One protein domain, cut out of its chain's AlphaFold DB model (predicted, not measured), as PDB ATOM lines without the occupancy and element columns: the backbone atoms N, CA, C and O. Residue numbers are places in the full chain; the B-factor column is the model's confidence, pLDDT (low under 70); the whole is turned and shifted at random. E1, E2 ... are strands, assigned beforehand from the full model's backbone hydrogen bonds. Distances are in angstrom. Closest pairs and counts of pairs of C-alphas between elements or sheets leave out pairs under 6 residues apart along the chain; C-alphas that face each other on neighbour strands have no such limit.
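What this domain is: This is residues 1 to 60 of the 110 residues of an uncharacterized protein of hot springs metagenome (UniProt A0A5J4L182). A lead-in of residues 1 to 18, with no named element, precedes a long, narrow, strongly twisted sheet of three strands, E1, E2 and E3, joined as two hairpins. The 60 printed residues hold no named helix; the sheet's order is E1 - E2 - E3, antiparallel, a meander in which each strand is the antiparallel neighbour of the one before. The class is all strand, with 28 of 60 residues in named elements, under half. The whole is a loose rod, radius of gyration of the C-alphas 13.1 A, spanning 42 by 19 by 18 A.

How they stand to each other: Edge strand E1, residues 19 to 27, bends by 56 degrees at residue 22. It forms a hairpin with inner strand E2, residues 34 to 43, at 157 degrees; N 25 and O 38 are 2.8 A apart. E2 and edge strand E3, residues 51 to 59, form a hairpin at 160 degrees, with N 37 and O 56 2.8 A apart.

Where its parts are: E1 begins at C-alpha 19 (84.921, 132.834, 141.057) and measures 22.6 A, E2 28.8 A and E3 26.7 A, ending at C-alpha 59 (103.430, 150.553, 144.275).

The domain as a whole: The printed part has no cut, and both links are short. The farthest C-alphas, of Pro 32 and Lys 47, are 42.0 A apart. Residues 1 to 9, 27 to 32, 34 and 59 to 60 have pLDDT under 70.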
ATOM      1  N   MET A   1      87.464 141.565 154.259       38.75
ATOM      2  CA  MET A   1      87.509 140.088 154.164       38.75
ATOM      3  C   MET A   1      88.707 139.725 153.295       38.75
ATOM      4  O   MET A   1      88.766 140.192 152.166       38.75
ATOM      5  N   TRP A   2      89.706 139.025 153.835       36.47
ATOM      6  CA  TRP A   2      90.960 138.729 153.127       36.47
ATOM      7  C   TRP A   2      90.828 137.396 152.379       36.47
ATOM      8  O   TRP A   2      90.570 136.366 152.998       36.47
ATOM      9  N   PHE A   3      90.970 137.405 151.052       44.50
ATOM     10  CA  PHE A   3      90.850 136.196 150.233       44.50
ATOM     11  C   PHE A   3      92.187 135.447 150.184       44.50
ATOM     12  O   PHE A   3      93.215 136.018 149.820       44.50
ATOM     13  N   LYS A   4      92.185 134.150 150.527       40.88
ATOM     14  CA  LYS A   4      93.367 133.287 150.376       40.88
ATOM     15  C   LYS A   4      93.690 133.116 148.887       40.88
ATOM     16  O   LYS A   4      92.974 132.431 148.160       40.88
ATOM     17  N   LYS A   5      94.783 133.737 148.439       41.31
ATOM     18  CA  LYS A   5      95.290 133.663 147.062       41.31
ATOM     19  C   LYS A   5      96.051 132.338 146.873       41.31
ATOM     20  O   LYS A   5      97.267 132.283 147.019       41.31
ATOM     21  N   ASN A   6      95.350 131.245 146.559       42.41
ATOM     22  CA  ASN A   6      95.999 129.983 146.179       42.41
ATOM     23  C   ASN A   6      96.344 130.015 144.691       42.41
ATOM     24  O   ASN A   6      95.528 129.616 143.866       42.41
ATOM     25  N   LYS A   7      97.532 130.552 144.391       45.06
ATOM     26  CA  LYS A   7      98.326 130.547 143.144       45.06
ATOM     27  C   LYS A   7      97.670 130.709 141.763       45.06
ATOM     28  O   LYS A   7      98.451 130.958 140.869       45.06
ATOM     29  N   ASN A   8      96.349 130.623 141.561       52.00
ATOM     30  CA  ASN A   8      95.624 130.926 140.314       52.00
ATOM     31  C   ASN A   8      94.076 130.907 140.426       52.00
ATOM     32  O   ASN A   8      93.412 131.148 139.421       52.00
ATOM     33  N   ASN A   9      93.457 130.626 141.586       60.53
ATOM     34  CA  ASN A   9      91.986 130.598 141.702       60.53
ATOM     35  C   ASN A   9      91.485 131.277 142.990       60.53
ATOM     36  O   ASN A   9      91.933 130.946 144.085       60.53
ATOM     37  N   ILE A  10      90.530 132.206 142.845       74.69
ATOM     38  CA  ILE A  10      89.765 132.799 143.952       74.69
ATOM     39  C   ILE A  10      88.505 131.954 144.174       74.69
ATOM     40  O   ILE A  10      87.735 131.708 143.239       74.69
ATOM     41  N   SER A  11      88.317 131.507 145.415       83.56
ATOM     42  CA  SER A  11      87.143 130.745 145.844       83.56
ATOM     43  C   SER A  11      86.071 131.659 146.426       83.56
ATOM     44  O   SER A  11      86.367 132.617 147.140       83.56
ATOM     45  N   CYS A  12      84.814 131.335 146.134       84.12
ATOM     46  CA  CYS A  12      83.642 132.016 146.658       84.12
ATOM     47  C   CYS A  12      83.551 131.792 148.172       84.12
ATOM     48  O   CYS A  12      83.582 130.636 148.594       84.12
ATOM     49  N   PRO A  13      83.395 132.845 148.986       84.12
ATOM     50  CA  PRO A  13      83.340 132.697 150.437       84.12
ATOM     51  C   PRO A  13      82.105 131.919 150.911       84.12
ATOM     52  O   PRO A  13      82.167 131.256 151.938       84.12
ATOM     53  N   GLU A  14      81.017 131.947 150.137       86.62
ATOM     54  CA  GLU A  14      79.734 131.337 150.512       86.62
ATOM     55  C   GLU A  14      79.651 129.840 150.196       86.62
ATOM     56  O   GLU A  14      79.092 129.057 150.953       86.62
ATOM     57  N   CYS A  15      80.176 129.421 149.042       87.62
ATOM     58  CA  CYS A  15      80.021 128.040 148.564       87.62
ATOM     59  C   CYS A  15      81.341 127.350 148.222       87.62
ATOM     60  O   CYS A  15      81.329 126.263 147.648       87.62
ATOM     61  N   ASN A  16      82.472 128.010 148.484       85.06
ATOM     62  CA  ASN A  16      83.819 127.587 148.092       85.06
ATOM     63  C   ASN A  16      83.984 127.288 146.582       85.06
ATOM     64  O   ASN A  16      84.981 126.716 146.149       85.06
ATOM     65  N   GLY A  17      83.003 127.674 145.758       83.88
ATOM     66  CA  GLY A  17      83.012 127.478 144.313       83.88
ATOM     67  C   GLY A  17      83.916 128.479 143.597       83.88
ATOM     68  O   GLY A  17      84.254 129.531 144.131       83.88
ATOM     69  N   ARG A  18      84.283 128.185 142.348       85.81
ATOM     70  CA  ARG A  18      85.170 129.054 141.562       85.81
ATOM     71  C   ARG A  18      84.532 130.419 141.286       85.81
ATOM     72  O   ARG A  18      83.372 130.490 140.860       85.81
ATOM     73  N   MET A  19      85.302 131.486 141.478       86.44
ATOM     74  CA  MET A  19      84.921 132.834 141.057       86.44
ATOM     75  C   MET A  19      85.559 133.196 139.717       86.44
ATOM     76  O   MET A  19      86.669 132.758 139.409       86.44
ATOM     77  N   GLU A  20      84.858 134.000 138.924       87.25
ATOM     78  CA  GLU A  20      85.400 134.630 137.721       87.25
ATOM     79  C   GLU A  20      85.518 136.134 137.906       87.25
ATOM     80  O   GLU A  20      84.698 136.733 138.598       87.25
ATOM     81  N   VAL A  21      86.528 136.733 137.281       84.12
ATOM     82  CA  VAL A  21      86.672 138.188 137.220       84.12
ATOM     83  C   VAL A  21      85.713 138.715 136.159       84.12
ATOM     84  O   VAL A  21      85.784 138.289 135.009       84.12
ATOM     85  N   THR A  22      84.831 139.634 136.537       83.50
ATOM     86  CA  THR A  22      83.844 140.238 135.628       83.50
ATOM     87  C   THR A  22      84.228 141.647 135.192       83.50
ATOM     88  O   THR A  22      83.799 142.097 134.135       83.50
ATOM     89  N   ALA A  23      85.046 142.342 135.981       78.12
ATOM     90  CA  ALA A  23      85.585 143.648 135.628       78.12
ATOM     91  C   ALA A  23      86.949 143.862 136.286       78.12
ATOM     92  O   ALA A  23      87.161 143.456 137.433       78.12
ATOM     93  N   ILE A  24      87.839 144.540 135.565       78.25
ATOM     94  CA  ILE A  24      89.102 145.070 136.075       78.25
ATOM     95  C   ILE A  24      89.090 146.563 135.767       78.25
ATOM     96  O   ILE A  24      89.005 146.951 134.605       78.25
ATOM     97  N   ILE A  25      89.137 147.386 136.807       77.31
ATOM     98  CA  ILE A  25      89.256 148.838 136.700       77.31
ATOM     99  C   ILE A  25      90.639 149.176 137.233       77.31
ATOM    100  O   ILE A  25      90.956 148.829 138.370       77.31
ATOM    101  N   THR A  26      91.452 149.810 136.399       72.00
ATOM    102  CA  THR A  26      92.758 150.324 136.809       72.00
ATOM    103  C   THR A  26      92.628 151.830 136.898       72.00
ATOM    104  O   THR A  26      92.252 152.459 135.910       72.00
ATOM    105  N   ASP A  27      92.881 152.378 138.077       69.81
ATOM    106  CA  ASP A  27      92.873 153.813 138.316       69.81
ATOM    107  C   ASP A  27      94.282 154.243 138.728       69.81
ATOM    108  O   ASP A  27      94.833 153.773 139.724       69.81
ATOM    109  N   SER A  28      94.883 155.102 137.911       61.41
ATOM    110  CA  SER A  28      96.161 155.765 138.187       61.41
ATOM    111  C   SER A  28      95.958 157.191 138.720       61.41
ATOM    112  O   SER A  28      96.904 157.968 138.767       61.41
ATOM    113  N   GLY A  29      94.716 157.581 139.025       57.06
ATOM    114  CA  GLY A  29      94.293 158.979 139.096       57.06
ATOM    115  C   GLY A  29      94.326 159.654 140.467       57.06
ATOM    116  O   GLY A  29      93.990 160.832 140.537       57.06
ATOM    117  N   SER A  30      94.699 158.973 141.554       59.56
ATOM    118  CA  SER A  30      94.595 159.548 142.911       59.56
ATOM    119  C   SER A  30      95.894 159.569 143.719       59.56
ATOM    120  O   SER A  30      96.006 160.369 144.647       59.56
ATOM    121  N   LEU A  31      96.887 158.749 143.365       61.38
ATOM    122  CA  LEU A  31      98.178 158.681 144.046       61.38
ATOM    123  C   LEU A  31      99.294 158.579 142.994       61.38
ATOM    124  O   LEU A  31      99.250 157.658 142.184       61.38
ATOM    125  N   PRO A  32     100.280 159.495 142.979       62.41
ATOM    126  CA  PRO A  32     101.310 159.533 141.935       62.41
ATOM    127  C   PRO A  32     102.199 158.278 141.899       62.41
ATOM    128  O   PRO A  32     102.668 157.905 140.827       62.41
ATOM    129  N   ASP A  33     102.355 157.589 143.033       70.88
ATOM    130  CA  ASP A  33     103.315 156.483 143.194       70.88
ATOM    131  C   ASP A  33     102.647 155.101 143.286       70.88
ATOM    132  O   ASP A  33     103.295 154.084 143.539       70.88
ATOM    133  N   TYR A  34     101.328 155.040 143.085       68.38
ATOM    134  CA  TYR A  34     100.553 153.807 143.176       68.38
ATOM    135  C   TYR A  34      99.527 153.743 142.055       68.38
ATOM    136  O   TYR A  34      98.910 154.742 141.700       68.38
ATOM    137  N   TYR A  35      99.270 152.540 141.556       73.12
ATOM    138  CA  TYR A  35      98.063 152.288 140.780       73.12
ATOM    139  C   TYR A  35      97.130 151.364 141.550       73.12
ATOM    140  O   TYR A  35      97.540 150.375 142.171       73.12
ATOM    141  N   GLU A  36      95.850 151.716 141.525       77.25
ATOM    142  CA  GLU A  36      94.792 150.950 142.153       77.25
ATOM    143  C   GLU A  36      94.173 150.013 141.113       77.25
ATOM    144  O   GLU A  36      93.652 150.451 140.085       77.25
ATOM    145  N   ILE A  37      94.193 148.709 141.379       80.75
ATOM    146  CA  ILE A  37      93.419 147.730 140.619       80.75
ATOM    147  C   ILE A  37      92.184 147.341 141.426       80.75
ATOM    148  O   ILE A  37      92.267 146.611 142.418       80.75
ATOM    149  N   ARG A  38      91.005 147.724 140.939       82.62
ATOM    150  CA  ARG A  38      89.724 147.207 141.430       82.62
ATOM    151  C   ARG A  38      89.290 146.030 140.569       82.62
ATOM    152  O   ARG A  38      89.121 146.165 139.358       82.62
ATOM    153  N   ARG A  39      89.057 144.872 141.182       85.38
ATOM    154  CA  ARG A  39      88.508 143.689 140.502       85.38
ATOM    155  C   ARG A  39      87.139 143.356 141.064       85.38
ATOM    156  O   ARG A  39      86.962 143.327 142.279       85.38
ATOM    157  N   LYS A  40      86.178 143.084 140.186       87.31
ATOM    158  CA  LYS A  40      84.884 142.497 140.560       87.31
ATOM    159  C   LYS A  40      84.888 141.019 140.220       87.31
ATOM    160  O   LYS A  40      85.391 140.632 139.163       87.31
ATOM    161  N   TYR A  41      84.316 140.213 141.101       86.69
ATOM    162  CA  TYR A  41      84.235 138.773 140.951       86.69
ATOM    163  C   TYR A  41      82.801 138.294 141.072       86.69
ATOM    164  O   TYR A  41      82.037 138.803 141.892       86.69
ATOM    165  N   LYS A  42      82.470 137.252 140.314       89.88
ATOM    166  CA  LYS A  42      81.184 136.567 140.385       89.88
ATOM    167  C   LYS A  42      81.385 135.074 140.564       89.88
ATOM    168  O   LYS A  42      82.185 134.443 139.872       89.88
ATOM    169  N   CYS A  43      80.653 134.488 141.504       89.69
ATOM    170  CA  CYS A  43      80.633 133.046 141.674       89.69
ATOM    171  C   CYS A  43      79.974 132.383 140.459       89.69
ATOM    172  O   CYS A  43      78.839 132.703 140.100       89.69
ATOM    173  N   ARG A  44      80.655 131.398 139.864       87.94
ATOM    174  CA  ARG A  44      80.141 130.652 138.704       87.94
ATOM    175  C   ARG A  44      78.979 129.720 139.030       87.94
ATOM    176  O   ARG A  44      78.264 129.282 138.130       87.94
ATOM    177  N   SER A  45      78.786 129.384 140.305       88.56
ATOM    178  CA  SER A  45      77.656 128.557 140.717       88.56
ATOM    179  C   SER A  45      76.349 129.309 140.468       88.56
ATOM    180  O   SER A  45      76.067 130.318 141.116       88.56
ATOM    181  N   ARG A  46      75.517 128.776 139.561       83.81
ATOM    182  CA  ARG A  46      74.200 129.341 139.210       83.81
ATOM    183  C   ARG A  46      73.249 129.469 140.401       83.81
ATOM    184  O   ARG A  46      72.319 130.269 140.315       83.81
ATOM    185  N   LYS A  47      73.472 128.686 141.464       89.00
ATOM    186  CA  LYS A  47      72.709 128.731 142.721       89.00
ATOM    187  C   LYS A  47      73.228 129.805 143.679       89.00
ATOM    188  O   LYS A  47      72.427 130.467 144.314       89.00
ATOM    189  N   CYS A  48      74.547 129.982 143.768       89.19
ATOM    190  CA  CYS A  48      75.156 130.923 144.710       89.19
ATOM    191  C   CYS A  48      75.108 132.366 144.192       89.19
ATOM    192  O   CYS A  48      74.673 133.251 144.915       89.19
ATOM    193  N   ARG A  49      75.557 132.605 142.949       85.75
ATOM    194  CA  ARG A  49      75.609 133.931 142.291       85.75
ATOM    195  C   ARG A  49      76.247 135.067 143.108       85.75
ATOM    196  O   ARG A  49      76.091 136.219 142.726       85.75
ATOM    197  N   HIS A  50      76.969 134.760 144.184       88.88
ATOM    198  CA  HIS A  50      77.603 135.757 145.037       88.88
ATOM    199  C   HIS A  50      78.588 136.613 144.236       88.88
ATOM    200  O   HIS A  50      79.372 136.085 143.439       88.88
ATOM    201  N   GLU A  51      78.547 137.920 144.468       88.88
ATOM    202  CA  GLU A  51      79.431 138.900 143.848       88.88
ATOM    203  C   GLU A  51      80.263 139.577 144.930       88.88
ATOM    204  O   GLU A  51      79.753 139.928 145.993       88.88
ATOM    205  N   CYS A  52      81.551 139.764 144.666       83.00
ATOM    206  CA  CYS A  52      82.437 140.485 145.570       83.00
ATOM    207  C   CYS A  52      83.404 141.371 144.785       83.00
ATOM    208  O   CYS A  52      83.512 141.281 143.560       83.00
ATOM    209  N   SER A  53      84.107 142.252 145.487       83.19
ATOM    210  CA  SER A  53      85.140 143.094 144.892       83.19
ATOM    211  C   SER A  53      86.419 143.046 145.716       83.19
ATOM    212  O   SER A  53      86.384 142.800 146.923       83.19
ATOM    213  N   SER A  54      87.554 143.248 145.052       81.19
ATOM    214  CA  SER A  54      88.850 143.454 145.692       81.19
ATOM    215  C   SER A  54      89.474 144.740 145.186       81.19
ATOM    216  O   SER A  54      89.357 145.062 144.003       81.19
ATOM    217  N   ILE A  55      90.201 145.409 146.069       80.81
ATOM    218  CA  ILE A  55      91.074 146.528 145.741       80.81
ATOM    219  C   ILE A  55      92.503 146.056 145.997       80.81
ATOM    220  O   ILE A  55      92.796 145.534 147.072       80.81
ATOM    221  N   GLU A  56      93.367 146.184 144.997       75.56
ATOM    222  CA  GLU A  56      94.803 145.943 145.117       75.56
ATOM    223  C   GLU A  56      95.535 147.252 144.829       75.56
ATOM    224  O   GLU A  56      95.365 147.831 143.760       75.56
ATOM    225  N   LEU A  57      96.336 147.713 145.787       73.44
ATOM    226  CA  LEU A  57      97.248 148.838 145.604       73.44
ATOM    227  C   LEU A  57      98.604 148.278 145.197       73.44
ATOM    228  O   LEU A  57      99.158 147.433 145.905       73.44
ATOM    229  N   ILE A  58      99.120 148.726 144.060       73.31
ATOM    230  CA  ILE A  58     100.437 148.320 143.586       73.31
ATOM    231  C   ILE A  58     101.319 149.557 143.533       73.31
ATOM    232  O   ILE A  58     101.016 150.513 142.822       73.31
ATOM    233  N   ALA A  59     102.402 149.525 144.311       67.44
ATOM    234  CA  ALA A  59     103.430 150.553 144.275       67.44
ATOM    235  C   ALA A  59     104.110 150.545 142.904       67.44
ATOM    236  O   ALA A  59     104.465 149.486 142.373       67.44
ATOM    237  N   ILE A  60     104.298 151.728 142.336       64.56
ATOM    238  CA  ILE A  60     105.116 151.921 141.147       64.56
ATOM    239  C   ILE A  60     106.565 151.836 141.636       64.56
ATOM    240  O   ILE A  60     107.015 152.640 142.443       64.56
TER     241      ILE A  60